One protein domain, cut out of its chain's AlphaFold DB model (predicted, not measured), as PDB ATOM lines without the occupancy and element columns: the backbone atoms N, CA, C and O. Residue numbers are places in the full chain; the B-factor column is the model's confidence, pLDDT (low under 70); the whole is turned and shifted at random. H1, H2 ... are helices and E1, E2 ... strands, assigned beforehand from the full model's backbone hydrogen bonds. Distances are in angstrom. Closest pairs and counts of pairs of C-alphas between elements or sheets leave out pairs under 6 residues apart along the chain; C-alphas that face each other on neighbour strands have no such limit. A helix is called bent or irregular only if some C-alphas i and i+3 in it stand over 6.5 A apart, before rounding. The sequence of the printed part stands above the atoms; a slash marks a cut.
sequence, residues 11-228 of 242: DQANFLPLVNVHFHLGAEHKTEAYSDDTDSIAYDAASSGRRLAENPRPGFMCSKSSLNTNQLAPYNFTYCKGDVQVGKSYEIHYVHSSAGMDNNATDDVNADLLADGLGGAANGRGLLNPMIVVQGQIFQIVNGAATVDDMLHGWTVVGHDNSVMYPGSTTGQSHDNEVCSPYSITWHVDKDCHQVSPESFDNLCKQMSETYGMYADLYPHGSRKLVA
ATOM      1  N   ASP A  11     215.958 206.291 187.826       93.31
ATOM      2  CA  ASP A  11     214.794 207.169 187.606       93.31
ATOM      3  C   ASP A  11     213.746 206.555 186.657       93.31
ATOM      4  O   ASP A  11     212.538 206.693 186.860       93.31
ATOM      5  N   GLN A  12     214.195 205.868 185.601       95.56
ATOM      6  CA  GLN A  12     213.298 205.207 184.653       95.56
ATOM      7  C   GLN A  12     212.649 203.959 185.253       95.56
ATOM      8  O   GLN A  12     211.504 203.666 184.915       95.56
ATOM      9  N   ALA A  13     213.352 203.237 186.127       93.38
ATOM     10  CA  ALA A  13     212.790 202.117 186.877       93.38
ATOM     11  C   ALA A  13     211.737 202.590 187.883       93.38
ATOM     12  O   ALA A  13     210.647 202.027 187.925       93.38
ATOM     13  N   ASN A  14     212.011 203.684 188.596       88.38
ATOM     14  CA  ASN A  14     211.103 204.280 189.580       88.38
ATOM     15  C   ASN A  14     209.810 204.834 188.955       88.38
ATOM     16  O   ASN A  14     208.795 204.970 189.638       88.38
ATOM     17  N   PHE A  15     209.812 205.128 187.650       89.25
ATOM     18  CA  PHE A  15     208.596 205.467 186.906       89.25
ATOM     19  C   PHE A  15     207.697 204.248 186.631       89.25
ATOM     20  O   PHE A  15     206.498 204.404 186.393       89.25
ATOM     21  N   LEU A  16     208.255 203.037 186.618       90.38
ATOM     22  CA  LEU A  16     207.499 201.816 186.366       90.38
ATOM     23  C   LEU A  16     206.844 201.312 187.662       90.38
ATOM     24  O   LEU A  16     207.501 201.292 188.705       90.38
ATOM     25  N   PRO A  17     205.587 200.834 187.608       89.00
ATOM     26  CA  PRO A  17     204.947 200.200 188.756       89.00
ATOM     27  C   PRO A  17     205.770 199.028 189.295       89.00
ATOM     28  O   PRO A  17     206.245 198.195 188.515       89.00
ATOM     29  N   LEU A  18     205.895 198.946 190.622       90.44
ATOM     30  CA  LEU A  18     206.394 197.763 191.315       90.44
ATOM     31  C   LEU A  18     205.292 196.695 191.292       90.44
ATOM     32  O   LEU A  18     204.234 196.877 191.887       90.44
ATOM     33  N   VAL A  19     205.529 195.595 190.581       90.81
ATOM     34  CA  VAL A  19     204.500 194.582 190.278       90.81
ATOM     35  C   VAL A  19     204.698 193.266 191.020       90.81
ATOM     36  O   VAL A  19     203.759 192.481 191.131       90.81
ATOM     37  N   ASN A  20     205.903 193.001 191.522       94.19
ATOM     38  CA  ASN A  20     206.195 191.811 192.309       94.19
ATOM     39  C   ASN A  20     207.420 192.046 193.207       94.19
ATOM     40  O   ASN A  20     208.351 192.762 192.834       94.19
ATOM     41  N   VAL A  21     207.407 191.401 194.371       95.56
ATOM     42  CA  VAL A  21     208.571 191.236 195.239       95.56
ATOM     43  C   VAL A  21     208.686 189.757 195.563       95.56
ATOM     44  O   VAL A  21     207.722 189.142 196.009       95.56
ATOM     45  N   HIS A  22     209.856 189.178 195.339       96.69
ATOM     46  CA  HIS A  22     210.159 187.805 195.733       96.69
ATOM     47  C   HIS A  22     211.628 187.707 196.120       96.69
ATOM     48  O   HIS A  22     212.392 188.655 195.946       96.69
ATOM     49  N   PHE A  23     212.036 186.566 196.665       97.12
ATOM     50  CA  PHE A  23     213.415 186.388 197.090       97.12
ATOM     51  C   PHE A  23     213.936 184.987 196.808       97.12
ATOM     52  O   PHE A  23     213.194 184.006 196.809       97.12
ATOM     53  N   HIS A  24     215.240 184.901 196.576       96.19
ATOM     54  CA  HIS A  24     215.961 183.664 196.306       96.19
ATOM     55  C   HIS A  24     216.834 183.262 197.496       96.19
ATOM     56  O   HIS A  24     217.310 184.113 198.247       96.19
ATOM     57  N   LEU A  25     217.070 181.957 197.678       96.38
ATOM     58  CA  LEU A  25     218.052 181.467 198.647       96.38
ATOM     59  C   LEU A  25     219.466 181.716 198.110       96.38
ATOM     60  O   LEU A  25     219.917 181.032 197.188       96.38
ATOM     61  N   GLY A  26     220.195 182.635 198.733       96.25
ATOM     62  CA  GLY A  26     221.479 183.146 198.257       96.25
ATOM     63  C   GLY A  26     221.335 184.087 197.060       96.25
ATOM     64  O   GLY A  26     220.261 184.227 196.485       96.25
ATOM     65  N   ALA A  27     222.443 184.714 196.687       96.06
ATOM     66  CA  ALA A  27     222.532 185.571 195.521       96.06
ATOM     67  C   ALA A  27     222.608 184.753 194.226       96.06
ATOM     68  O   ALA A  27     223.384 183.797 194.106       96.06
ATOM     69  N   GLU A  28     221.817 185.154 193.240       93.06
ATOM     70  CA  GLU A  28     221.941 184.721 191.850       93.06
ATOM     71  C   GLU A  28     223.071 185.471 191.131       93.06
ATOM     72  O   GLU A  28     223.603 184.996 190.122       93.06
ATOM     73  N   HIS A  29     223.488 186.602 191.699       94.06
ATOM     74  CA  HIS A  29     224.673 187.359 191.316       94.06
ATOM     75  C   HIS A  29     225.902 186.960 192.141       94.06
ATOM     76  O   HIS A  29     225.797 186.392 193.225       94.06
ATOM     77  N   LYS A  30     227.098 187.285 191.634       94.75
ATOM     78  CA  LYS A  30     228.368 187.068 192.343       94.75
ATOM     79  C   LYS A  30     229.185 188.351 192.399       94.75
ATOM     80  O   LYS A  30     229.549 188.896 191.356       94.75
ATOM     81  N   THR A  31     229.554 188.763 193.605       95.81
ATOM     82  CA  THR A  31     230.496 189.861 193.864       95.81
ATOM     83  C   THR A  31     231.477 189.456 194.957       95.81
ATOM     84  O   THR A  31     231.378 188.368 195.516       95.81
ATOM     85  N   GLU A  32     232.442 190.316 195.277       95.88
ATOM     86  CA  GLU A  32     233.349 190.073 196.404       95.88
ATOM     87  C   GLU A  32     232.603 190.005 197.752       95.88
ATOM     88  O   GLU A  32     233.000 189.225 198.615       95.88
ATOM     89  N   ALA A  33     231.495 190.745 197.911       97.19
ATOM     90  CA  ALA A  33     230.707 190.789 199.148       97.19
ATOM     91  C   ALA A  33     229.868 189.518 199.387       97.19
ATOM     92  O   ALA A  33     229.665 189.112 200.534       97.19
ATOM     93  N   TYR A  34     229.411 188.870 198.313       96.88
ATOM     94  CA  TYR A  34     228.656 187.616 198.340       96.88
ATOM     95  C   TYR A  34     229.218 186.639 197.293       96.88
ATOM     96  O   TYR A  34     228.742 186.517 196.167       96.88
ATOM     97  N   SER A  35     230.302 185.948 197.654       96.94
ATOM     98  CA  SER A  35     231.018 185.023 196.757       96.94
ATOM     99  C   SER A  35     231.077 183.581 197.251       96.94
ATOM    100  O   SER A  35     231.577 182.731 196.510       96.94
ATOM    101  N   ASP A  36     230.586 183.296 198.460       96.94
ATOM    102  CA  ASP A  36     230.669 181.966 199.061       96.94
ATOM    103  C   ASP A  36     229.673 181.015 198.388       96.94
ATOM    104  O   ASP A  36     228.461 181.141 198.544       96.94
ATOM    105  N   ASP A  37     230.184 180.059 197.617       96.00
ATOM    106  CA  ASP A  37     229.403 179.055 196.898       96.00
ATOM    107  C   ASP A  37     229.369 177.692 197.597       96.00
ATOM    108  O   ASP A  37     228.821 176.745 197.023       96.00
ATOM    109  N   THR A  38     229.873 177.586 198.832       95.50
ATOM    110  CA  THR A  38     229.976 176.327 199.592       95.50
ATOM    111  C   THR A  38     228.643 175.580 199.645       95.50
ATOM    112  O   THR A  38     228.583 174.385 199.339       95.50
ATOM    113  N   ASP A  39     227.558 176.290 199.970       93.62
ATOM    114  CA  ASP A  39     226.209 175.719 200.046       93.62
ATOM    115  C   ASP A  39     225.728 175.207 198.678       93.62
ATOM    116  O   ASP A  39     225.139 174.129 198.573       93.62
ATOM    117  N   SER A  40     226.011 175.958 197.611       92.94
ATOM    118  CA  SER A  40     225.603 175.601 196.252       92.94
ATOM    119  C   SER A  40     226.398 174.405 195.704       92.94
ATOM    120  O   SER A  40     225.817 173.519 195.074       92.94
ATOM    121  N   ILE A  41     227.698 174.316 196.014       93.62
ATOM    122  CA  ILE A  41     228.566 173.181 195.670       93.62
ATOM    123  C   ILE A  41     228.095 171.926 196.401       93.62
ATOM    124  O   ILE A  41     227.956 170.877 195.776       93.62
ATOM    125  N   ALA A  42     227.812 172.023 197.703       92.38
ATOM    126  CA  ALA A  42     227.289 170.901 198.479       92.38
ATOM    127  C   ALA A  42     225.932 170.426 197.931       92.38
ATOM    128  O   ALA A  42     225.723 169.224 197.741       92.38
ATOM    129  N   TYR A  43     225.039 171.365 197.603       90.50
ATOM    130  CA  TYR A  43     223.745 171.070 196.990       90.50
ATOM    131  C   TYR A  43     223.885 170.374 195.630       90.50
ATOM    132  O   TYR A  43     223.132 169.445 195.324       90.50
ATOM    133  N   ASP A  44     224.826 170.808 194.794       88.44
ATOM    134  CA  ASP A  44     225.075 170.212 193.481       88.44
ATOM    135  C   ASP A  44     225.795 168.857 193.583       88.44
ATOM    136  O   ASP A  44     225.486 167.948 192.821       88.44
ATOM    137  N   ALA A  45     226.694 168.669 194.550       88.56
ATOM    138  CA  ALA A  45     227.377 167.393 194.783       88.56
ATOM    139  C   ALA A  45     226.427 166.304 195.307       88.56
ATOM    140  O   ALA A  45     226.573 165.131 194.966       88.56
ATOM    141  N   ALA A  46     225.411 166.688 196.086       83.31
ATOM    142  CA  ALA A  46     224.373 165.780 196.570       83.31
ATOM    143  C   ALA A  46     223.410 165.293 195.459       83.31
ATOM    144  O   ALA A  46     222.535 164.467 195.716       83.31
ATOM    145  N   SER A  47     223.540 165.784 194.219       63.22
ATOM    146  CA  SER A  47     222.540 165.627 193.156       63.22
ATOM    147  C   SER A  47     222.569 164.308 192.371       63.22
ATOM    148  O   SER A  47     222.083 164.269 191.241       63.22
ATOM    149  N   SER A  48     223.096 163.208 192.918       55.75
ATOM    150  CA  SER A  48     223.077 161.900 192.234       55.75
ATOM    151  C   SER A  48     221.722 161.166 192.306       55.75
ATOM    152  O   SER A  48     221.642 160.000 191.922       55.75
ATOM    153  N   GLY A  49     220.651 161.804 192.795       52.88
ATOM    154  CA  GLY A  49     219.311 161.216 192.926       52.88
ATOM    155  C   GLY A  49     218.177 162.175 192.546       52.88
ATOM    156  O   GLY A  49     218.353 163.394 192.543       52.88
ATOM    157  N   ARG A  50     216.997 161.615 192.220       40.31
ATOM    158  CA  ARG A  50     215.753 162.373 191.974       40.31
ATOM    159  C   ARG A  50     215.456 163.253 193.187       40.31
ATOM    160  O   ARG A  50     215.130 162.729 194.249       40.31
ATOM    161  N   ARG A  51     215.553 164.571 193.021       57.94
ATOM    162  CA  ARG A  51     215.110 165.518 194.043       57.94
ATOM    163  C   ARG A  51     213.586 165.583 194.011       57.94
ATOM    164  O   ARG A  51     213.003 165.766 192.942       57.94
ATOM    165  N   LEU A  52     212.952 165.433 195.169       43.00
ATOM    166  CA  LEU A  52     211.631 166.014 195.376       43.00
ATOM    167  C   LEU A  52     211.815 167.536 195.333       43.00
ATOM    168  O   LEU A  52     212.849 168.039 195.773       43.00
ATOM    169  N   ALA A  53     210.857 168.251 194.756       50.16
ATOM    170  CA  ALA A  53     210.908 169.689 194.491       50.16
ATOM    171  C   ALA A  53     210.925 170.581 195.759       50.16
ATOM    172  O   ALA A  53     210.519 171.732 195.697       50.16
ATOM    173  N   GLU A  54     211.345 170.057 196.912       60.28
ATOM    174  CA  GLU A  54     211.095 170.664 198.223       60.28
ATOM    175  C   GLU A  54     212.187 171.644 198.674       60.28
ATOM    176  O   GLU A  54     211.874 172.562 199.422       60.28
ATOM    177  N   ASN A  55     213.438 171.512 198.202       78.06
ATOM    178  CA  ASN A  55     214.539 172.375 198.656       78.06
ATOM    179  C   ASN A  55     215.125 173.230 197.514       78.06
ATOM    180  O   ASN A  55     215.724 172.659 196.583       78.06
ATOM    181  N   PRO A  56     215.017 174.574 197.589       88.75
ATOM    182  CA  PRO A  56     215.573 175.477 196.587       88.75
ATOM    183  C   PRO A  56     217.096 175.330 196.513       88.75
ATOM    184  O   PRO A  56     217.771 175.116 197.523       88.75
ATOM    185  N   ARG A  57     217.663 175.433 195.306       92.19
ATOM    186  CA  ARG A  57     219.122 175.455 195.137       92.19
ATOM    187  C   ARG A  57     219.690 176.740 195.761       92.19
ATOM    188  O   ARG A  57     219.254 177.810 195.352       92.19
ATOM    189  N   PRO A  58     220.679 176.670 196.666       94.19
ATOM    190  CA  PRO A  58     221.347 177.861 197.180       94.19
ATOM    191  C   PRO A  58     222.185 178.576 196.111       94.19
ATOM    192  O   PRO A  58     222.776 177.935 195.234       94.19
ATOM    193  N   GLY A  59     222.251 179.900 196.214       95.50
ATOM    194  CA  GLY A  59     223.127 180.784 195.446       95.50
ATOM    195  C   GLY A  59     224.427 181.094 196.186       95.50
ATOM    196  O   GLY A  59     224.865 180.320 197.041       95.50
ATOM    197  N   PHE A  60     225.032 182.236 195.865       97.50
ATOM    198  CA  PHE A  60     226.201 182.745 196.580       97.50
ATOM    199  C   PHE A  60     225.787 183.379 197.909       97.50
ATOM    200  O   PHE A  60     224.795 184.098 197.996       97.50
ATOM    201  N   MET A  61     226.543 183.115 198.963       97.88
ATOM    202  CA  MET A  61     226.260 183.601 200.307       97.88
ATOM    203  C   MET A  61     227.207 184.738 200.680       97.88
ATOM    204  O   MET A  61     228.351 184.813 200.221       97.88
ATOM    205  N   CYS A  62     226.731 185.611 201.562       98.00
ATOM    206  CA  CYS A  62     227.598 186.539 202.269       98.00
ATOM    207  C   CYS A  62     228.458 185.782 203.277       98.00
ATOM    208  O   CYS A  62     228.031 184.774 203.851       98.00
ATOM    209  N   SER A  63     229.660 186.297 203.536       95.69
ATOM    210  CA  SER A  63     230.550 185.678 204.515       95.69
ATOM    211  C   SER A  63     229.908 185.629 205.905       95.69
ATOM    212  O   SER A  63     229.305 186.596 206.373       95.69
ATOM    213  N   LYS A  64     230.086 184.502 206.596       94.56
ATOM    214  CA  LYS A  64     229.729 184.342 208.016       94.56
ATOM    215  C   LYS A  64     230.940 184.450 208.939       94.56
ATOM    216  O   LYS A  64     230.797 184.299 210.145       94.56
ATOM    217  N   SER A  65     232.137 184.683 208.395       93.19
ATOM    218  CA  SER A  65     233.399 184.586 209.145       93.19
ATOM    219  C   SER A  65     233.509 185.576 210.308       93.19
ATOM    220  O   SER A  65     234.268 185.334 211.242       93.19
ATOM    221  N   SER A  66     232.781 186.691 210.248       92.88
ATOM    222  CA  SER A  66     232.735 187.720 211.291       92.88
ATOM    223  C   SER A  66     231.592 187.534 212.297       92.88
ATOM    224  O   SER A  66     231.520 188.295 213.262       92.88
ATOM    225  N   LEU A  67     230.704 186.555 212.093       96.88
ATOM    226  CA  LEU A  67     229.512 186.357 212.916       96.88
ATOM    227  C   LEU A  67     229.781 185.396 214.075       96.88
ATOM    228  O   LEU A  67     230.417 184.356 213.913       96.88
ATOM    229  N   ASN A  68     229.259 185.730 215.253       97.50
ATOM    230  CA  ASN A  68     229.336 184.874 216.438       97.50
ATOM    231  C   ASN A  68     228.074 184.010 216.630       97.50
ATOM    232  O   ASN A  68     227.059 184.178 215.954       97.50
ATOM    233  N   THR A  69     228.115 183.096 217.601       97.25
ATOM    234  CA  THR A  69     227.014 182.160 217.884       97.25
ATOM    235  C   THR A  69     225.687 182.845 218.218       97.25
ATOM    236  O   THR A  69     224.645 182.352 217.802       97.25
ATOM    237  N   ASN A  70     225.697 183.979 218.928       97.69
ATOM    238  CA  ASN A  70     224.460 184.695 219.263       97.69
ATOM    239  C   ASN A  70     223.852 185.348 218.019       97.69
ATOM    240  O   ASN A  70     222.641 185.313 217.828       97.69
ATOM    241  N   GLN A  71     224.697 185.894 217.143       98.31
ATOM    242  CA  GLN A  71     224.277 186.460 215.859       98.31
ATOM    243  C   GLN A  71     223.667 185.398 214.930       98.31
ATOM    244  O   GLN A  71     222.758 185.704 214.162       98.31
ATOM    245  N   LEU A  72     224.115 184.146 215.053       98.00
ATOM    246  CA  LEU A  72     223.650 182.989 214.282       98.00
ATOM    247  C   LEU A  72     222.567 182.153 214.991       98.00
ATOM    248  O   LEU A  72     222.226 181.071 214.514       98.00
ATOM    249  N   ALA A  73     222.043 182.613 216.130       98.19
ATOM    250  CA  ALA A  73     221.017 181.880 216.860       98.19
ATOM    251  C   ALA A  73     219.739 181.706 216.007       98.19
ATOM    252  O   ALA A  73     219.352 182.638 215.300       98.19
ATOM    253  N   PRO A  74     219.058 180.547 216.059       97.50
ATOM    254  CA  PRO A  74     217.821 180.346 215.309       97.50
ATOM    255  C   PRO A  74     216.727 181.351 215.693       97.50
ATOM    256  O   PRO A  74     216.576 181.692 216.866       97.50
ATOM    257  N   TYR A  75     215.927 181.751 214.708       97.94
ATOM    258  CA  TYR A  75     214.731 182.575 214.874       97.94
ATOM    259  C   TYR A  75     213.505 181.804 214.376       97.94
ATOM    260  O   TYR A  75     213.597 181.063 213.398       97.94
ATOM    261  N   ASN A  76     212.365 181.964 215.050       97.50
ATOM    262  CA  ASN A  76     211.116 181.322 214.650       97.50
ATOM    263  C   ASN A  76     210.282 182.270 213.780       97.50
ATOM    264  O   ASN A  76     209.528 183.086 214.308       97.50
ATOM    265  N   PHE A  77     210.421 182.137 212.461       97.81
ATOM    266  CA  PHE A  77     209.643 182.895 211.483       97.81
ATOM    267  C   PHE A  77     208.160 182.520 211.559       97.81
ATOM    268  O   PHE A  77     207.793 181.343 211.525       97.81
ATOM    269  N   THR A  78     207.299 183.526 211.675       97.62
ATOM    270  CA  THR A  78     205.844 183.354 211.738       97.62
ATOM    271  C   THR A  78     205.228 183.480 210.348       97.62
ATOM    272  O   THR A  78     204.331 182.711 209.972       97.62
ATOM    273  N   TYR A  79     205.727 184.428 209.558       97.94
ATOM    274  CA  TYR A  79     205.144 184.825 208.285       97.94
ATOM    275  C   TYR A  79     205.882 184.210 207.111       97.94
ATOM    276  O   TYR A  79     205.233 183.585 206.268       97.94
ATOM    277  N   CYS A  80     207.211 184.302 207.093       97.44
ATOM    278  CA  CYS A  80     207.998 183.634 206.065       97.44
ATOM    279  C   CYS A  80     207.826 182.113 206.136       97.44
ATOM    280  O   CYS A  80     207.660 181.521 207.206       97.44
ATOM    281  N   LYS A  81     207.829 181.475 204.966       94.38
ATOM    282  CA  LYS A  81     207.620 180.037 204.763       94.38
ATOM    283  C   LYS A  81     208.866 179.398 204.151       94.38
ATOM    284  O   LYS A  81     209.777 180.074 203.683       94.38
ATOM    285  N   GLY A  82     208.888 178.068 204.127       88.00
ATOM    286  CA  GLY A  82     210.017 177.313 203.588       88.00
ATOM    287  C   GLY A  82     211.277 177.465 204.441       88.00
ATOM    288  O   GLY A  82     211.197 177.617 205.658       88.00
ATOM    289  N   ASP A  83     212.440 177.394 203.796       84.38
ATOM    290  CA  ASP A  83     213.736 177.283 204.473       84.38
ATOM    291  C   ASP A  83     214.411 178.651 204.708       84.38
ATOM    292  O   ASP A  83     215.551 178.904 204.297       84.38
ATOM    293  N   VAL A  84     213.675 179.576 205.339       95.56
ATOM    294  CA  VAL A  84     214.229 180.865 205.784       95.56
ATOM    295  C   VAL A  84     214.965 180.675 207.110       95.56
ATOM    296  O   VAL A  84     214.401 180.180 208.083       95.56
ATOM    297  N   GLN A  85     216.245 181.045 207.150       96.62
ATOM    298  CA  GLN A  85     217.139 180.779 208.271       96.62
ATOM    299  C   GLN A  85     218.040 181.977 208.572       96.62
ATOM    300  O   GLN A  85     218.590 182.625 207.679       96.62
ATOM    301  N   VAL A  86     218.287 182.195 209.862       98.25
ATOM    302  CA  VAL A  86     219.328 183.114 210.328       98.25
ATOM    303  C   VAL A  86     220.700 182.648 209.827       98.25
ATOM    304  O   VAL A  86     221.034 181.463 209.809       98.25
ATOM    305  N   GLY A  87     221.518 183.609 209.417       97.19
ATOM    306  CA  GLY A  87     222.867 183.430 208.907       97.19
ATOM    307  C   GLY A  87     222.921 183.049 207.433       97.19
ATOM    308  O   GLY A  87     224.024 182.938 206.900       97.19
ATOM    309  N   LYS A  88     221.792 182.795 206.766       97.44
ATOM    310  CA  LYS A  88     221.734 182.649 205.304       97.44
ATOM    311  C   LYS A  88     221.553 184.018 204.650       97.44
ATOM    312  O   LYS A  88     221.177 184.990 205.307       97.44
ATOM    313  N   SER A  89     221.872 184.069 203.363       97.94
ATOM    314  CA  SER A  89     221.666 185.240 202.521       97.94
ATOM    315  C   SER A  89     220.489 185.007 201.593       97.94
ATOM    316  O   SER A  89     220.242 183.872 201.186       97.94
ATOM    317  N   TYR A  90     219.798 186.083 201.250       98.19
ATOM    318  CA  TYR A  90     218.662 186.094 200.348       98.19
ATOM    319  C   TYR A  90     218.808 187.273 199.400       98.19
ATOM    320  O   TYR A  90     219.080 188.386 199.845       98.19
ATOM    321  N   GLU A  91     218.660 187.031 198.106       97.94
ATOM    322  CA  GLU A  91     218.554 188.111 197.129       97.94
ATOM    323  C   GLU A  91     217.079 188.422 196.923       97.94
ATOM    324  O   GLU A  91     216.331 187.561 196.460       97.94
ATOM    325  N   ILE A  92     216.666 189.622 197.321       98.12
ATOM    326  CA  ILE A  92     215.316 190.123 197.082       98.12
ATOM    327  C   ILE A  92     215.301 190.791 195.714       98.12
ATOM    328  O   ILE A  92     216.177 191.597 195.396       98.12
ATOM    329  N   HIS A  93     214.301 190.445 194.915       97.81
ATOM    330  CA  HIS A  93     214.011 191.043 193.623       97.81
ATOM    331  C   HIS A  93     212.797 191.949 193.754       97.81
ATOM    332  O   HIS A  93     211.685 191.470 193.979       97.81
ATOM    333  N   TYR A  94     213.009 193.248 193.565       96.81
ATOM    334  CA  TYR A  94     211.942 194.229 193.388       96.81
ATOM    335  C   TYR A  94     211.711 194.396 191.886       96.81
ATOM    336  O   TYR A  94     212.570 194.889 191.149       96.81
ATOM    337  N   VAL A  95     210.583 193.877 191.403       95.94
ATOM    338  CA  VAL A  95     210.294 193.763 189.972       95.94
ATOM    339  C   VAL A  95     209.386 194.902 189.547       95.94
ATOM    340  O   VAL A  95     208.219 194.958 189.932       95.94
ATOM    341  N   HIS A  96     209.904 195.767 188.687       94.19
ATOM    342  CA  HIS A  96     209.171 196.870 188.089       94.19
ATOM    343  C   HIS A  96     208.824 196.561 186.634       94.19
ATOM    344  O   HIS A  96     209.665 196.056 185.883       94.19
ATOM    345  N   SER A  97     207.599 196.868 186.200       93.25
ATOM    346  CA  SER A  97     207.188 196.591 184.820       93.25
ATOM    347  C   SER A  97     206.198 197.595 184.249       93.25
ATOM    348  O   SER A  97     205.200 197.937 184.878       93.25
ATOM    349  N   SER A  98     206.395 197.967 182.981       90.62
ATOM    350  CA  SER A  98     205.414 198.747 182.210       90.62
ATOM    351  C   SER A  98     204.126 197.977 181.899       90.62
ATOM    352  O   SER A  98     203.181 198.559 181.370       90.62
ATOM    353  N   ALA A  99     204.104 196.664 182.144       88.94
ATOM    354  CA  ALA A  99     202.890 195.856 182.081       88.94
ATOM    355  C   ALA A  99     201.993 196.032 183.317       88.94
ATOM    356  O   ALA A  99     200.827 195.645 183.251       88.94
ATOM    357  N   GLY A 100     202.512 196.622 184.401       80.50
ATOM    358  CA  GLY A 100     201.727 196.991 185.576       80.50
ATOM    359  C   GLY A 100     200.775 198.161 185.319       80.50
ATOM    360  O   GLY A 100     200.777 198.791 184.251       80.50
ATOM    361  N   MET A 101     199.947 198.459 186.316       71.81
ATOM    362  CA  MET A 101     199.022 199.594 186.312       71.81
ATOM    363  C   MET A 101     199.534 200.727 187.210       71.81
ATOM    364  O   MET A 101     200.242 200.488 188.182       71.81
ATOM    365  N   ASP A 102     199.193 201.966 186.849       57.22
ATOM    366  CA  ASP A 102     199.652 203.195 187.509       57.22
ATOM    367  C   ASP A 102     199.127 203.320 188.951       57.22
ATOM    368  O   ASP A 102     197.946 203.108 189.227       57.22
ATOM    369  N   ASN A 103     200.012 203.778 189.830       48.84
ATOM    370  CA  ASN A 103     199.814 204.196 191.217       48.84
ATOM    371  C   ASN A 103     198.671 205.227 191.392       48.84
ATOM    372  O   ASN A 103     198.169 205.406 192.499       48.84
ATOM    373  N   ASN A 104     198.277 205.931 190.322       49.38
ATOM    374  CA  ASN A 104     197.178 206.906 190.294       49.38
ATOM    375  C   ASN A 104     195.841 206.344 189.778       49.38
ATOM    376  O   ASN A 104     194.907 207.114 189.540       49.38
ATOM    377  N   ALA A 105     195.722 205.030 189.569       54.53
ATOM    378  CA  ALA A 105     194.446 204.417 189.218       54.53
ATOM    379  C   ALA A 105     193.453 204.579 190.388       54.53
ATOM    380  O   ALA A 105     193.610 203.983 191.446       54.53
ATOM    381  N   THR A 106     192.424 205.410 190.202       47.53
ATOM    382  CA  THR A 106     191.449 205.787 191.246       47.53
ATOM    383  C   THR A 106     190.365 204.742 191.518       47.53
ATOM    384  O   THR A 106     189.490 204.983 192.346       47.53
ATOM    385  N   ASP A 107     190.407 203.605 190.828       47.62
ATOM    386  CA  ASP A 107     189.422 202.539 190.970       47.62
ATOM    387  C   ASP A 107     190.133 201.284 191.493       47.62
ATOM    388  O   ASP A 107     191.021 200.764 190.817       47.62
ATOM    389  N   ASP A 108     189.704 200.770 192.654       48.47
ATOM    390  CA  ASP A 108     190.232 199.576 193.361       48.47
ATOM    391  C   ASP A 108     190.349 198.303 192.491       48.47
ATOM    392  O   ASP A 108     190.963 197.318 192.885       48.47
ATOM    393  N   VAL A 109     189.750 198.301 191.299       45.16
ATOM    394  CA  VAL A 109     189.761 197.187 190.338       45.16
ATOM    395  C   VAL A 109     190.947 197.276 189.358       45.16
ATOM    396  O   VAL A 109     191.236 196.308 188.660       45.16
ATOM    397  N   ASN A 110     191.630 198.425 189.291       40.69
ATOM    398  CA  ASN A 110     192.652 198.755 188.293       40.69
ATOM    399  C   ASN A 110     194.039 199.059 188.883       40.69
ATOM    400  O   ASN A 110     194.955 199.337 188.115       40.69
ATOM    401  N   ALA A 111     194.217 199.031 190.203       50.91
ATOM    402  CA  ALA A 111     195.548 199.042 190.795       50.91
ATOM    403  C   ALA A 111     196.081 197.604 190.745       50.91
ATOM    404  O   ALA A 111     195.620 196.758 191.509       50.91
ATOM    405  N   ASP A 112     197.011 197.297 189.837       52.97
ATOM    406  CA  ASP A 112     197.786 196.056 189.940       52.97
ATOM    407  C   ASP A 112     198.709 196.218 191.149       52.97
ATOM    408  O   ASP A 112     199.840 196.696 191.060       52.97
ATOM    409  N   LEU A 113     198.139 195.885 192.303       66.56
ATOM    410  CA  LEU A 113     198.817 195.648 193.557       66.56
ATOM    411  C   LEU A 113     199.834 194.530 193.325       66.56
ATOM    412  O   LEU A 113     199.546 193.574 192.602       66.56
ATOM    413  N   LEU A 114     201.012 194.665 193.933       84.00
ATOM    414  CA  LEU A 114     202.002 193.600 194.085       84.00
ATOM    415  C   LEU A 114     201.351 192.208 194.105       84.00
ATOM    416  O   LEU A 114     200.512 191.930 194.961       84.00
ATOM    417  N   ALA A 115     201.723 191.354 193.155       85.75
ATOM    418  CA  ALA A 115     201.096 190.051 192.971       85.75
ATOM    419  C   ALA A 115     202.134 188.931 192.969       85.75
ATOM    420  O   ALA A 115     203.290 189.147 192.612       85.75
ATOM    421  N   ASP A 116     201.700 187.724 193.335       85.00
ATOM    422  CA  ASP A 116     202.530 186.522 193.272       85.00
ATOM    423  C   ASP A 116     202.970 186.204 191.828       85.00
ATOM    424  O   ASP A 116     202.163 186.180 190.888       85.00
ATOM    425  N   GLY A 117     204.246 185.856 191.668       83.19
ATOM    426  CA  GLY A 117     204.842 185.414 190.413       83.19
ATOM    427  C   GLY A 117     205.012 186.501 189.341       83.19
ATOM    428  O   GLY A 117     204.474 187.603 189.382       83.19
ATOM    429  N   LEU A 118     205.764 186.161 188.289       82.75
ATOM    430  CA  LEU A 118     206.163 187.114 187.238       82.75
ATOM    431  C   LEU A 118     205.123 187.310 186.119       82.75
ATOM    432  O   LEU A 118     205.402 187.981 185.125       82.75
ATOM    433  N   GLY A 119     203.928 186.719 186.238       77.88
ATOM    434  CA  GLY A 119     202.900 186.757 185.191       77.88
ATOM    435  C   GLY A 119     202.464 188.181 184.833       77.88
ATOM    436  O   GLY A 119     202.434 188.535 183.651       77.88
ATOM    437  N   GLY A 120     202.208 189.008 185.854       79.94
ATOM    438  CA  GLY A 120     201.856 190.422 185.693       79.94
ATOM    439  C   GLY A 120     202.995 191.246 185.088       79.94
ATOM    440  O   GLY A 120     202.768 192.036 184.177       79.94
ATOM    441  N   ALA A 121     204.240 190.984 185.496       85.06
ATOM    442  CA  ALA A 121     205.409 191.673 184.952       85.06
ATOM    443  C   ALA A 121     205.643 191.373 183.462       85.06
ATOM    444  O   ALA A 121     206.024 192.264 182.703       85.06
ATOM    445  N   ALA A 122     205.425 190.122 183.053       84.00
ATOM    446  CA  ALA A 122     205.800 189.610 181.742       84.00
ATOM    447  C   ALA A 122     204.741 189.804 180.649       84.00
ATOM    448  O   ALA A 122     205.096 190.033 179.495       84.00
ATOM    449  N   ASN A 123     203.458 189.662 180.992       78.56
ATOM    450  CA  ASN A 123     202.347 189.718 180.032       78.56
ATOM    451  C   ASN A 123     201.116 190.442 180.600       78.56
ATOM    452  O   ASN A 123     200.008 190.274 180.077       78.56
ATOM    453  N   GLY A 124     201.288 191.230 181.667       74.81
ATOM    454  CA  GLY A 124     200.226 192.063 182.218       74.81
ATOM    455  C   GLY A 124     199.537 192.861 181.113       74.81
ATOM    456  O   GLY A 124     200.175 193.367 180.183       74.81
ATOM    457  N   ARG A 125     198.201 192.893 181.166       73.56
ATOM    458  CA  ARG A 125     197.346 193.629 180.218       73.56
ATOM    459  C   ARG A 125     197.476 193.186 178.750       73.56
ATOM    460  O   ARG A 125     197.050 193.910 177.852       73.56
ATOM    461  N   GLY A 126     198.058 192.012 178.484       77.75
ATOM    462  CA  GLY A 126     198.333 191.537 177.124       77.75
ATOM    463  C   GLY A 126     199.406 192.356 176.397       77.75
ATOM    464  O   GLY A 126     199.470 192.320 175.166       77.75
ATOM    465  N   LEU A 127     200.222 193.117 177.137       81.50
ATOM    466  CA  LEU A 127     201.292 193.926 176.569       81.50
ATOM    467  C   LEU A 127     202.398 193.023 176.013       81.50
ATOM    468  O   LEU A 127     202.942 192.174 176.713       81.50
ATOM    469  N   LEU A 128     202.755 193.238 174.747       83.38
ATOM    470  CA  LEU A 128     203.878 192.552 174.117       83.38
ATOM    471  C   LEU A 128     205.168 193.338 174.367       83.38
ATOM    472  O   LEU A 128     205.232 194.526 174.059       83.38
ATOM    473  N   ASN A 129     206.208 192.649 174.844       86.38
ATOM    474  CA  ASN A 129     207.537 193.205 175.134       86.38
ATOM    475  C   ASN A 129     207.519 194.359 176.160       86.38
ATOM    476  O   ASN A 129     207.941 195.470 175.828       86.38
ATOM    477  N   PRO A 130     207.038 194.128 177.395       91.50
ATOM    478  CA  PRO A 130     207.096 195.150 178.432       91.50
ATOM    479  C   PRO A 130     208.536 195.553 178.761       91.50
ATOM    480  O   PRO A 130     209.471 194.757 178.643       91.50
ATOM    481  N   MET A 131     208.703 196.791 179.220       93.50
ATOM    482  CA  MET A 131     209.920 197.194 179.916       93.50
ATOM    483  C   MET A 131     209.885 196.572 181.304       93.50
ATOM    484  O   MET A 131     208.942 196.827 182.047       93.50
ATOM    485  N   ILE A 132     210.895 195.768 181.635       95.06
ATOM    486  CA  ILE A 132     211.024 195.141 182.950       95.06
ATOM    487  C   ILE A 132     212.375 195.526 183.539       95.06
ATOM    488  O   ILE A 132     213.417 195.342 182.895       95.06
ATOM    489  N   VAL A 133     212.340 196.033 184.766       97.19
ATOM    490  CA  VAL A 133     213.519 196.262 185.598       97.19
ATOM    491  C   VAL A 133     213.428 195.350 186.812       97.19
ATOM    492  O   VAL A 133     212.366 195.233 187.416       97.19
ATOM    493  N   VAL A 134     214.530 194.697 187.161       97.62
ATOM    494  CA  VAL A 134     214.656 193.967 188.421       97.62
ATOM    495  C   VAL A 134     215.777 194.599 189.224       97.62
ATOM    496  O   VAL A 134     216.925 194.626 188.778       97.62
ATOM    497  N   GLN A 135     215.419 195.102 190.397       98.12
ATOM    498  CA  GLN A 135     216.340 195.590 191.412       98.12
ATOM    499  C   GLN A 135     216.654 194.431 192.363       98.12
ATOM    500  O   GLN A 135     215.782 193.957 193.090       98.12
ATOM    501  N   GLY A 136     217.883 193.925 192.293       97.88
ATOM    502  CA  GLY A 136     218.384 192.823 193.107       97.88
ATOM    503  C   GLY A 136     219.237 193.339 194.258       97.88
ATOM    504  O   GLY A 136     220.290 193.937 194.022       97.88
ATOM    505  N   GLN A 137     218.809 193.075 195.494       98.00
ATOM    506  CA  GLN A 137     219.541 193.452 196.705       98.00
ATOM    507  C   GLN A 137     219.715 192.258 197.643       98.00
ATOM    508  O   GLN A 137     218.798 191.460 197.846       98.00
ATOM    509  N   ILE A 138     220.920 192.119 198.202       98.19
ATOM    510  CA  ILE A 138     221.313 190.943 198.977       98.19
ATOM    511  C   ILE A 138     221.237 191.258 200.470       98.19
ATOM    512  O   ILE A 138     221.917 192.158 200.967       98.19
ATOM    513  N   PHE A 139     220.480 190.436 201.193       98.50
ATOM    514  CA  PHE A 139     220.299 190.525 202.635       98.50
ATOM    515  C   PHE A 139     220.767 189.254 203.341       98.50
ATOM    516  O   PHE A 139     220.307 188.155 203.043       98.50
ATOM    517  N   GLN A 140     221.660 189.387 204.316       98.56
ATOM    518  CA  GLN A 140     222.016 188.340 205.265       98.56
ATOM    519  C   GLN A 140     221.212 188.530 206.552       98.56
ATOM    520  O   GLN A 140     221.313 189.566 207.210       98.56
ATOM    521  N   ILE A 141     220.442 187.515 206.938       98.62
ATOM    522  CA  ILE A 141     219.654 187.573 208.173       98.62
ATOM    523  C   ILE A 141     220.585 187.344 209.365       98.62
ATOM    524  O   ILE A 141     221.232 186.302 209.446       98.62
ATOM    525  N   VAL A 142     220.663 188.283 210.306       98.56
ATOM    526  CA  VAL A 142     221.577 188.212 211.457       98.56
ATOM    527  C   VAL A 142     220.900 188.788 212.700       98.56
ATOM    528  O   VAL A 142     220.375 189.899 212.671       98.56
ATOM    529  N   ASN A 143     220.942 188.075 213.833       98.50
ATOM    530  CA  ASN A 143     220.413 188.628 215.086       98.50
ATOM    531  C   ASN A 143     221.228 189.848 215.537       98.50
ATOM    532  O   ASN A 143     222.462 189.806 215.572       98.50
ATOM    533  N   GLY A 144     220.533 190.913 215.941       97.38
ATOM    534  CA  GLY A 144     221.148 192.169 216.381       97.38
ATOM    535  C   GLY A 144     221.668 193.062 215.248       97.38
ATOM    536  O   GLY A 144     222.326 194.060 215.537       97.38
ATOM    537  N   ALA A 145     221.395 192.714 213.986       97.75
ATOM    538  CA  ALA A 145     221.587 193.617 212.854       97.75
ATOM    539  C   ALA A 145     220.516 194.724 212.824       97.75
ATOM    540  O   ALA A 145     219.622 194.767 213.670       97.75
ATOM    541  N   ALA A 146     220.630 195.637 211.858       96.12
ATOM    542  CA  ALA A 146     219.695 196.744 211.709       96.12
ATOM    543  C   ALA A 146     218.264 196.242 211.461       96.12
ATOM    544  O   ALA A 146     218.042 195.302 210.694       96.12
ATOM    545  N   THR A 147     217.301 196.904 212.098       97.62
ATOM    546  CA  THR A 147     215.879 196.729 211.804       97.62
ATOM    547  C   THR A 147     215.500 197.660 210.659       97.62
ATOM    548  O   THR A 147     215.750 198.863 210.716       97.62
ATOM    549  N   VAL A 148     214.890 197.087 209.632       97.50
ATOM    550  CA  VAL A 148     214.269 197.764 208.497       97.50
ATOM    551  C   VAL A 148     212.772 197.463 208.535       97.50
ATOM    552  O   VAL A 148     212.367 196.311 208.387       97.50
ATOM    553  N   ASP A 149     211.947 198.481 208.770       95.75
ATOM    554  CA  ASP A 149     210.494 198.296 208.900       95.75
ATOM    555  C   ASP A 149     209.809 198.063 207.545       95.75
ATOM    556  O   ASP A 149     208.782 197.390 207.475       95.75
ATOM    557  N   ASP A 150     210.385 198.593 206.461       94.88
ATOM    558  CA  ASP A 150     209.817 198.550 205.111       94.88
ATOM    559  C   ASP A 150     210.750 197.850 204.116       94.88
ATOM    560  O   ASP A 150     211.218 198.416 203.132       94.88
ATOM    561  N   MET A 151     211.055 196.581 204.391       95.94
ATOM    562  CA  MET A 151     211.848 195.760 203.470       95.94
ATOM    563  C   MET A 151     211.142 195.513 202.130       95.94
ATOM    564  O   MET A 151     211.813 195.164 201.159       95.94
ATOM    565  N   LEU A 152     209.819 195.693 202.055       93.81
ATOM    566  CA  LEU A 152     209.068 195.596 200.802       93.81
ATOM    567  C   LEU A 152     209.491 196.676 199.798       93.81
ATOM    568  O   LEU A 152     209.453 196.438 198.594       93.81
ATOM    569  N   HIS A 153     209.976 197.813 200.297       93.44
ATOM    570  CA  HIS A 153     210.614 198.868 199.515       93.44
ATOM    571  C   HIS A 153     212.108 198.982 199.846       93.44
ATOM    572  O   HIS A 153     212.660 200.083 199.884       93.44
ATOM    573  N   GLY A 154     212.773 197.845 200.094       93.25
ATOM    574  CA  GLY A 154     214.173 197.780 200.523       93.25
ATOM    575  C   GLY A 154     215.124 198.568 199.627       93.25
ATOM    576  O   GLY A 154     215.949 199.301 200.156       93.25
ATOM    577  N   TRP A 155     214.932 198.538 198.303       95.19
ATOM    578  CA  TRP A 155     215.726 199.352 197.377       95.19
ATOM    579  C   TRP A 155     215.682 200.853 197.708       95.19
ATOM    580  O   TRP A 155     216.688 201.538 197.612       95.19
ATOM    581  N   THR A 156     214.547 201.371 198.175       92.31
ATOM    582  CA  THR A 156     214.379 202.791 198.525       92.31
ATOM    583  C   THR A 156     214.878 203.118 199.933       92.31
ATOM    584  O   THR A 156     215.328 204.235 200.186       92.31
ATOM    585  N   VAL A 157     214.764 202.176 200.876       94.31
ATOM    586  CA  VAL A 157     215.024 202.432 202.308       94.31
ATOM    587  C   VAL A 157     216.362 201.884 202.810       94.31
ATOM    588  O   VAL A 157     216.789 202.227 203.913       94.31
ATOM    589  N   VAL A 158     217.040 201.059 202.012       96.31
ATOM    590  CA  VAL A 158     218.373 200.505 202.271       96.31
ATOM    591  C   VAL A 158     219.328 201.000 201.189       96.31
ATOM    592  O   VAL A 158     219.015 200.982 200.000       96.31
ATOM    593  N   GLY A 159     220.504 201.466 201.612       94.56
ATOM    594  CA  GLY A 159     221.494 202.042 200.705       94.56
ATOM    595  C   GLY A 159     221.971 201.042 199.651       94.56
ATOM    596  O   GLY A 159     222.239 199.888 199.964       94.56
ATOM    597  N   HIS A 160     222.111 201.518 198.418       96.25
ATOM    598  CA  HIS A 160     222.516 200.734 197.249       96.25
ATOM    599  C   HIS A 160     223.562 201.498 196.412       96.25
ATOM    600  O   HIS A 160     223.616 201.383 195.188       96.25
ATOM    601  N   ASP A 161     224.414 202.299 197.066       95.62
ATOM    602  CA  ASP A 161     225.383 203.195 196.411       95.62
ATOM    603  C   ASP A 161     226.397 202.450 195.520       95.62
ATOM    604  O   ASP A 161     226.893 202.989 194.529       95.62
ATOM    605  N   ASN A 162     226.712 201.190 195.846       97.12
ATOM    606  CA  ASN A 162     227.603 200.326 195.066       97.12
ATOM    607  C   ASN A 162     226.821 199.460 194.065       97.12
ATOM    608  O   ASN A 162     227.063 198.257 193.940       97.12
ATOM    609  N   SER A 163     225.894 200.066 193.328       98.19
ATOM    610  CA  SER A 163     225.068 199.349 192.357       98.19
ATOM    611  C   SER A 163     225.560 199.476 190.924       98.19
ATOM    612  O   SER A 163     226.180 200.461 190.506       98.19
ATOM    613  N   VAL A 164     225.248 198.456 190.131       98.12
ATOM    614  CA  VAL A 164     225.434 198.457 188.679       98.12
ATOM    615  C   VAL A 164     224.111 198.234 187.970       98.12
ATOM    616  O   VAL A 164     223.238 197.543 188.481       98.12
ATOM    617  N   MET A 165     224.000 198.760 186.756       97.94
ATOM    618  CA  MET A 165     222.913 198.451 185.839       97.94
ATOM    619  C   MET A 165     223.431 197.767 184.577       97.94
ATOM    620  O   MET A 165     224.499 198.111 184.053       97.94
ATOM    621  N   TYR A 166     222.681 196.791 184.075       96.50
ATOM    622  CA  TYR A 166     223.012 196.103 182.831       96.50
ATOM    623  C   TYR A 166     221.794 195.386 182.225       96.50
ATOM    624  O   TYR A 166     220.833 195.074 182.921       96.50
ATOM    625  N   PRO A 167     221.802 195.094 180.915       95.56
ATOM    626  CA  PRO A 167     220.753 194.311 180.277       95.56
ATOM    627  C   PRO A 167     221.029 192.805 180.408       95.56
ATOM    628  O   PRO A 167     222.145 192.336 180.169       95.56
ATOM    629  N   GLY A 168     219.995 192.033 180.710       93.19
ATOM    630  CA  GLY A 168     220.046 190.588 180.889       93.19
ATOM    631  C   GLY A 168     218.715 189.916 180.565       93.19
ATOM    632  O   GLY A 168     217.973 190.346 179.679       93.19
ATOM    633  N   SER A 169     218.430 188.831 181.274       91.31
ATOM    634  CA  SER A 169     217.210 188.038 181.130       91.31
ATOM    635  C   SER A 169     216.625 187.701 182.497       91.31
ATOM    636  O   SER A 169     217.258 187.993 183.511       91.31
ATOM    637  N   THR A 170     215.459 187.051 182.541       88.94
ATOM    638  CA  THR A 170     214.986 186.457 183.801       88.94
ATOM    639  C   THR A 170     215.939 185.353 184.258       88.94
ATOM    640  O   THR A 170     216.610 184.711 183.435       88.94
ATOM    641  N   THR A 171     216.007 185.163 185.570       83.12
ATOM    642  CA  THR A 171     216.790 184.134 186.260       83.12
ATOM    643  C   THR A 171     215.868 183.011 186.761       83.12
ATOM    644  O   THR A 171     214.785 182.817 186.203       83.12
ATOM    645  N   GLY A 172     216.311 182.202 187.728       76.81
ATOM    646  CA  GLY A 172     215.596 181.008 188.179       76.81
ATOM    647  C   GLY A 172     215.989 179.713 187.458       76.81
ATOM    648  O   GLY A 172     216.651 179.693 186.417       76.81
ATOM    649  N   GLN A 173     215.598 178.584 188.052       78.75
ATOM    650  CA  GLN A 173     216.066 177.244 187.667       78.75
ATOM    651  C   GLN A 173     215.459 176.696 186.362       78.75
ATOM    652  O   GLN A 173     215.845 175.618 185.921       78.75
ATOM    653  N   SER A 174     214.519 177.414 185.746       82.75
ATOM    654  CA  SER A 174     213.893 177.065 184.461       82.75
ATOM    655  C   SER A 174     214.709 177.505 183.238       82.75
ATOM    656  O   SER A 174     214.322 177.204 182.107       82.75
ATOM    657  N   HIS A 175     215.815 178.225 183.447       85.19
ATOM    658  CA  HIS A 175     216.680 178.754 182.395       85.19
ATOM    659  C   HIS A 175     218.148 178.393 182.653       85.19
ATOM    660  O   HIS A 175     218.638 178.468 183.781       85.19
ATOM    661  N   ASP A 176     218.896 178.048 181.609       86.44
ATOM    662  CA  ASP A 176     220.284 177.578 181.715       86.44
ATOM    663  C   ASP A 176     221.108 177.933 180.459       86.44
ATOM    664  O   ASP A 176     220.869 178.969 179.831       86.44
ATOM    665  N   ASN A 177     222.148 177.152 180.148       88.56
ATOM    666  CA  ASN A 177     222.995 177.371 178.971       88.56
ATOM    667  C   ASN A 177     222.352 176.839 177.680       88.56
ATOM    668  O   ASN A 177     222.850 177.127 176.590       88.56
ATOM    669  N   GLU A 178     221.261 176.084 177.794       89.19
ATOM    670  CA  GLU A 178     220.525 175.447 176.709       89.19
ATOM    671  C   GLU A 178     219.143 176.096 176.500       89.19
ATOM    672  O   GLU A 178     218.697 176.277 175.364       89.19
ATOM    673  N   VAL A 179     218.476 176.492 177.584       88.50
ATOM    674  CA  VAL A 179     217.128 177.066 177.626       88.50
ATOM    675  C   VAL A 179     217.214 178.549 177.971       88.50
ATOM    676  O   VAL A 179     217.398 178.946 179.121       88.50
ATOM    677  N   CYS A 180     217.044 179.392 176.952       87.06
ATOM    678  CA  CYS A 180     217.038 180.843 177.108       87.06
ATOM    679  C   CYS A 180     215.702 181.351 177.668       87.06
ATOM    680  O   CYS A 180     214.633 180.890 177.269       87.06
ATOM    681  N   SER A 181     215.764 182.386 178.506       89.12
ATOM    682  CA  SER A 181     214.586 183.191 178.833       89.12
ATOM    683  C   SER A 181     214.111 183.988 177.603       89.12
ATOM    684  O   SER A 181     214.943 184.484 176.830       89.12
ATOM    685  N   PRO A 182     212.788 184.130 177.399       88.25
ATOM    686  CA  PRO A 182     212.240 184.923 176.303       88.25
ATOM    687  C   PRO A 182     212.239 186.434 176.593       88.25
ATOM    688  O   PRO A 182     212.013 187.216 175.671       88.25
ATOM    689  N   TYR A 183     212.493 186.855 177.837       89.50
ATOM    690  CA  TYR A 183     212.366 188.249 178.267       89.50
ATOM    691  C   TYR A 183     213.711 188.976 178.282       89.50
ATOM    692  O   TYR A 183     214.744 188.411 178.648       89.50
ATOM    693  N   SER A 184     213.682 190.255 177.909       91.81
ATOM    694  CA  SER A 184     214.803 191.178 178.085       91.81
ATOM    695  C   SER A 184     214.585 191.960 179.372       91.81
ATOM    696  O   SER A 184     213.585 192.660 179.491       91.81
ATOM    697  N   ILE A 185     215.519 191.849 180.309       94.75
ATOM    698  CA  ILE A 185     215.432 192.469 181.635       94.75
ATOM    699  C   ILE A 185     216.508 193.542 181.757       94.75
ATOM    700  O   ILE A 185     217.642 193.319 181.335       94.75
ATOM    701  N   THR A 186     216.182 194.692 182.336       97.38
ATOM    702  CA  THR A 186     217.200 195.576 182.916       97.38
ATOM    703  C   THR A 186     217.441 195.126 184.347       97.38
ATOM    704  O   THR A 186     216.521 195.117 185.153       97.38
ATOM    705  N   TRP A 187     218.665 194.735 184.659       97.69
ATOM    706  CA  TRP A 187     219.081 194.419 186.016       97.69
ATOM    707  C   TRP A 187     219.714 195.642 186.648       97.69
ATOM    708  O   TRP A 187     220.627 196.224 186.059       97.69
ATOM    709  N   HIS A 188     219.262 195.987 187.846       98.56
ATOM    710  CA  HIS A 188     219.972 196.831 188.797       98.56
ATOM    711  C   HIS A 188     220.421 195.922 189.930       98.56
ATOM    712  O   HIS A 188     219.608 195.204 190.498       98.56
ATOM    713  N   VAL A 189     221.718 195.871 190.203       98.12
ATOM    714  CA  VAL A 189     222.277 194.920 191.166       98.12
ATOM    715  C   VAL A 189     223.134 195.671 192.149       98.12
ATOM    716  O   VAL A 189     224.164 196.239 191.771       98.12
ATOM    717  N   ASP A 190     222.713 195.613 193.403       98.31
ATOM    718  CA  ASP A 190     223.518 196.043 194.526       98.31
ATOM    719  C   ASP A 190     224.650 195.043 194.753       98.31
ATOM    720  O   ASP A 190     224.444 193.827 194.849       98.31
ATOM    721  N   LYS A 191     225.882 195.544 194.775       98.06
ATOM    722  CA  LYS A 191     227.067 194.700 194.913       98.06
ATOM    723  C   LYS A 191     227.466 194.456 196.357       98.06
ATOM    724  O   LYS A 191     228.364 193.632 196.569       98.06
ATOM    725  N   ASP A 192     226.820 195.123 197.304       97.81
ATOM    726  CA  ASP A 192     227.062 194.955 198.726       97.81
ATOM    727  C   ASP A 192     226.146 193.885 199.332       97.81
ATOM    728  O   ASP A 192     225.148 193.460 198.750       97.81
ATOM    729  N   CYS A 193     226.533 193.399 200.511       97.00
ATOM    730  CA  CYS A 193     225.688 192.527 201.313       97.00
ATOM    731  C   CYS A 193     225.232 193.266 202.564       97.00
ATOM    732  O   CYS A 193     226.058 193.659 203.392       97.00
ATOM    733  N   HIS A 194     223.919 193.385 202.729       97.94
ATOM    734  CA  HIS A 194     223.306 194.070 203.859       97.94
ATOM    735  C   HIS A 194     222.935 193.080 204.947       97.94
ATOM    736  O   HIS A 194     222.381 192.021 204.670       97.94
ATOM    737  N   GLN A 195     223.217 193.409 206.203       98.19
ATOM    738  CA  GLN A 195     222.757 192.603 207.332       98.19
ATOM    739  C   GLN A 195     221.450 193.167 207.873       98.19
ATOM    740  O   GLN A 195     221.365 194.361 208.163       98.19
ATOM    741  N   VAL A 196     220.461 192.297 208.054       98.44
ATOM    742  CA  VAL A 196     219.129 192.672 208.531       98.44
ATOM    743  C   VAL A 196     218.672 191.754 209.654       98.44
ATOM    744  O   VAL A 196     219.053 190.580 209.709       98.44
ATOM    745  N   SER A 197     217.886 192.296 210.579       98.62
ATOM    746  CA  SER A 197     217.315 191.513 211.668       98.62
ATOM    747  C   SER A 197     216.318 190.464 211.139       98.62
ATOM    748  O   SER A 197     215.648 190.693 210.122       98.62
ATOM    749  N   PRO A 198     216.201 189.292 211.790       98.69
ATOM    750  CA  PRO A 198     215.203 188.301 211.399       98.69
ATOM    751  C   PRO A 198     213.769 188.825 211.525       98.69
ATOM    752  O   PRO A 198     212.921 188.441 210.725       98.69
ATOM    753  N   GLU A 199     213.502 189.736 212.463       98.56
ATOM    754  CA  GLU A 199     212.201 190.386 212.627       98.56
ATOM    755  C   GLU A 199     211.810 191.198 211.390       98.56
ATOM    756  O   GLU A 199     210.666 191.133 210.949       98.56
ATOM    757  N   SER A 200     212.755 191.937 210.812       98.62
ATOM    758  CA  SER A 200     212.521 192.716 209.595       98.62
ATOM    759  C   SER A 200     212.248 191.833 208.387       98.62
ATOM    760  O   SER A 200     211.326 192.116 207.621       98.62
ATOM    761  N   PHE A 201     212.986 190.730 208.250       98.62
ATOM    762  CA  PHE A 201     212.746 189.784 207.165       98.62
ATOM    763  C   PHE A 201     211.404 189.054 207.333       98.62
ATOM    764  O   PHE A 201     210.679 188.867 206.364       98.62
ATOM    765  N   ASP A 202     211.006 188.696 208.558       98.56
ATOM    766  CA  ASP A 202     209.674 188.123 208.803       98.56
ATOM    767  C   ASP A 202     208.560 189.156 208.549       98.56
ATOM    768  O   ASP A 202     207.500 188.827 208.012       98.56
ATOM    769  N   ASN A 203     208.813 190.429 208.865       98.38
ATOM    770  CA  ASN A 203     207.884 191.522 208.590       98.38
ATOM    771  C   ASN A 203     207.703 191.793 207.085       98.38
ATOM    772  O   ASN A 203     206.593 192.131 206.678       98.38
ATOM    773  N   LEU A 204     208.724 191.575 206.246       97.94
ATOM    774  CA  LEU A 204     208.564 191.568 204.784       97.94
ATOM    775  C   LEU A 204     207.478 190.569 204.361       97.94
ATOM    776  O   LEU A 204     206.503 190.941 203.712       97.94
ATOM    777  N   CYS A 205     207.601 189.309 204.790       98.38
ATOM    778  CA  CYS A 205     206.628 188.262 204.476       98.38
ATOM    779  C   CYS A 205     205.233 188.580 205.043       98.38
ATOM    780  O   CYS A 205     204.209 188.267 204.425       98.38
ATOM    781  N   LYS A 206     205.166 189.237 206.207       97.38
ATOM    782  CA  LYS A 206     203.909 189.743 206.768       97.38
ATOM    783  C   LYS A 206     203.269 190.787 205.856       97.38
ATOM    784  O   LYS A 206     202.091 190.664 205.546       97.38
ATOM    785  N   GLN A 207     204.022 191.795 205.421       94.81
ATOM    786  CA  GLN A 207     203.518 192.849 204.535       94.81
ATOM    787  C   GLN A 207     203.037 192.261 203.207       94.81
ATOM    788  O   GLN A 207     201.901 192.519 202.812       94.81
ATOM    789  N   MET A 208     203.844 191.401 202.579       94.06
ATOM    790  CA  MET A 208     203.488 190.693 201.344       94.06
ATOM    791  C   MET A 208     202.151 189.946 201.479       94.06
ATOM    792  O   MET A 208     201.256 190.103 200.651       94.06
ATOM    793  N   SER A 209     201.977 189.183 202.558       95.06
ATOM    794  CA  SER A 209     200.770 188.376 202.758       95.06
ATOM    795  C   SER A 209     199.556 189.176 203.233       95.06
ATOM    796  O   SER A 209     198.504 189.130 202.600       95.06
ATOM    797  N   GLU A 210     199.669 189.918 204.334       93.62
ATOM    798  CA  GLU A 210     198.531 190.590 204.971       93.62
ATOM    799  C   GLU A 210     198.075 191.844 204.210       93.62
ATOM    800  O   GLU A 210     196.893 192.179 204.260       93.62
ATOM    801  N   THR A 211     198.987 192.534 203.514       88.62
ATOM    802  CA  THR A 211     198.667 193.781 202.788       88.62
ATOM    803  C   THR A 211     198.343 193.518 201.322       88.62
ATOM    804  O   THR A 211     197.407 194.113 200.793       88.62
ATOM    805  N   TYR A 212     199.085 192.613 200.674       86.44
ATOM    806  CA  TYR A 212     198.997 192.397 199.225       86.44
ATOM    807  C   TYR A 212     198.453 191.018 198.833       86.44
ATOM    808  O   TYR A 212     198.227 190.757 197.655       86.44
ATOM    809  N   GLY A 213     198.190 190.129 199.797       89.69
ATOM    810  CA  GLY A 213     197.654 188.798 199.509       89.69
ATOM    811  C   GLY A 213     198.630 187.893 198.753       89.69
ATOM    812  O   GLY A 213     198.184 186.950 198.102       89.69
ATOM    813  N   MET A 214     199.933 188.172 198.832       91.00
ATOM    814  CA  MET A 214     200.986 187.360 198.225       91.00
ATOM    815  C   MET A 214     201.315 186.182 199.144       91.00
ATOM    816  O   MET A 214     201.821 186.368 200.254       91.00
ATOM    817  N   TYR A 215     201.012 184.963 198.703       92.94
ATOM    818  CA  TYR A 215     201.239 183.735 199.472       92.94
ATOM    819  C   TYR A 215     202.203 182.767 198.783       92.94
ATOM    820  O   TYR A 215     202.816 181.937 199.459       92.94
ATOM    821  N   ALA A 216     202.340 182.852 197.459       91.69
ATOM    822  CA  ALA A 216     203.209 181.976 196.679       91.69
ATOM    823  C   ALA A 216     204.671 182.448 196.629       91.69
ATOM    824  O   ALA A 216     205.523 181.642 196.267       91.69
ATOM    825  N   ASP A 217     204.960 183.686 197.042       93.69
ATOM    826  CA  ASP A 217     206.318 184.250 197.131       93.69
ATOM    827  C   ASP A 217     206.817 184.445 198.581       93.69
ATOM    828  O   ASP A 217     207.795 185.145 198.829       93.69
ATOM    829  N   LEU A 218     206.179 183.800 199.567       96.19
ATOM    830  CA  LEU A 218     206.588 183.870 200.985       96.19
ATOM    831  C   LEU A 218     207.740 182.926 201.358       96.19
ATOM    832  O   LEU A 218     208.081 182.814 202.538       96.19
ATOM    833  N   TYR A 219     208.299 182.195 200.399       94.88
ATOM    834  CA  TYR A 219     209.398 181.255 200.604       94.88
ATOM    835  C   TYR A 219     210.515 181.526 199.596       94.88
ATOM    836  O   TYR A 219     210.250 182.050 198.514       94.88
ATOM    837  N   PRO A 220     211.764 181.150 199.916       94.81
ATOM    838  CA  PRO A 220     212.873 181.438 199.029       94.81
ATOM    839  C   PRO A 220     212.823 180.557 197.780       94.81
ATOM    840  O   PRO A 220     212.758 179.327 197.866       94.81
ATOM    841  N   HIS A 221     212.941 181.187 196.616       93.25
ATOM    842  CA  HIS A 221     213.111 180.512 195.335       93.25
ATOM    843  C   HIS A 221     214.542 179.992 195.151       93.25
ATOM    844  O   HIS A 221     215.490 180.397 195.829       93.25
ATOM    845  N   GLY A 222     214.710 179.043 194.231       91.56
ATOM    846  CA  GLY A 222     216.014 178.466 193.914       91.56
ATOM    847  C   GLY A 222     216.888 179.406 193.090       91.56
ATOM    848  O   GLY A 222     216.456 179.921 192.061       91.56
ATOM    849  N   SER A 223     218.143 179.552 193.495       91.75
ATOM    850  CA  SER A 223     219.161 180.302 192.765       91.75
ATOM    851  C   SER A 223     219.789 179.475 191.652       91.75
ATOM    852  O   SER A 223     220.230 178.324 191.827       91.75
ATOM    853  N   ARG A 224     219.866 180.080 190.475       85.94
ATOM    854  CA  ARG A 224     220.419 179.472 189.263       85.94
ATOM    855  C   ARG A 224     221.945 179.335 189.310       85.94
ATOM    856  O   ARG A 224     222.643 180.042 190.031       85.94
ATOM    857  N   LYS A 225     222.493 178.434 188.486       89.12
ATOM    858  CA  LYS A 225     223.926 178.458 188.147       89.12
ATOM    859  C   LYS A 225     224.212 179.651 187.236       89.12
ATOM    860  O   LYS A 225     223.422 179.944 186.339       89.12
ATOM    861  N   LEU A 226     225.367 180.291 187.413       89.62
ATOM    862  CA  LEU A 226     225.822 181.294 186.453       89.62
ATOM    863  C   LEU A 226     225.932 180.665 185.058       89.62
ATOM    864  O   LEU A 226     226.425 179.546 184.901       89.62
ATOM    865  N   VAL A 227     225.475 181.397 184.044       89.56
ATOM    866  CA  VAL A 227     225.642 180.975 182.647       89.56
ATOM    867  C   VAL A 227     227.097 181.032 182.221       89.56
ATOM    868  O   VAL A 227     227.907 181.782 182.769       89.56
ATOM    869  N   ALA A 228     227.417 180.257 181.189       91.12
ATOM    870  CA  ALA A 228     228.697 180.320 180.515       91.12
ATOM    871  C   ALA A 228     228.993 181.756 180.054       91.12
ATOM    872  O   ALA A 228     228.104 182.484 179.606       91.12
TER     873      ALA A 228
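This is residues 11 to 228 of the 242 residues of the protein "Hypothetical protein" of Symbiodinium sp. CCMP2456 (UniProt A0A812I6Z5). A twisted sheet of five strands runs through the middle of the domain, with H3 and H4 on opposite faces, the longest helix H5 beside its strands, and long loops round about it. H2 sits far out, away from the sheet, and residues 45 to 53 and 104 to 109 stick out. The printed part has 218 residues, with five named helices and five named strands in the order H1 E1 H2 E2 H3 E3 H4 E4 E5 H5; the class is mixed, helices and strands, with under half of the residues in named elements. The sheet runs E1 E2 E3 E5 E4 and is mixed, with E3 and E5 parallel. The whole is compact, with a radius of gyration of the C-alphas of 17.0 A and spans of 50 by 41 by 35 A.

Edge strand E1, residues 18 to 25, is antiparallel to E2, residues 89 to 97, with N 24 and O 91 2.9 A apart, within hydrogen-bond range. E2 is antiparallel to E3, residues 132 to 146, with N 94 and O 135 at 2.9 A. E3 is parallel to E5, residues 185 to 196, with N 136 and O 188 at 2.8 A. E5 forms a hairpin with edge strand E4, residues 163 to 168, with N 187 and O 166 at 2.8 A. E3 bends by 134 degrees at residue 143, and E5 by 72 degrees at residue 192. H3, residues 119 to 126, is on the sheet at a height of 8.9 A; its closest C-alpha pair with E2 is Ala 121 and Ser 97, 5.2 A. H4, residues 151 to 157, is on the opposite face; the closest C-alphas of H4 and E3 are those of Trp 155 and Gln 137, 7.1 A. H5, residues 198 to 212, is on the sheet at a height of 7.4 A, over none of its strands. H4 and H5 touch, about perpendicular at 74 degrees, closest at the C-alphas of Met 151 and Leu 204, 5.5 A. H1, residues 11 to 14, only grazes the sheet; H2, residues 38 to 45, is not on it. Every O i to N i+4 pair is within hydrogen-bond range in H2 and H5, but 2 of 4 in H3 and 1 of 3 in H4, where 3 of 4 O i to N i+3 pairs are; H1 is too short for an O i to N i+4 pair.

From first to last C-alpha E1 measures 21.3 A, E2 25.5 A, E3 30.1 A, E5 27.1 A and H5 20.7 A. H1 begins at C-alpha 11 (214.794, 207.169, 187.606), E3 at C-alpha 132 (211.024, 195.141, 182.950), and H5 ends at C-alpha 212 (198.997, 192.397, 199.225). H3 and H4 are irregular: C-alphas 122 and 125 are 9.5 A apart, and C-alphas 152 and 155 are 8.4 A apart.

The C-alphas farthest apart are those of Ser 48 and Thr 106, 54.1 A. The printed part has no cut. The links E1 to H2, H2 to E2, E2 to H3 and E4 to E5 are long, and the one from H2 to E2 has 43 residues. The mean pLDDT of the printed part is 89.3; residues 47 to 54 and 102 to 113 are under 70.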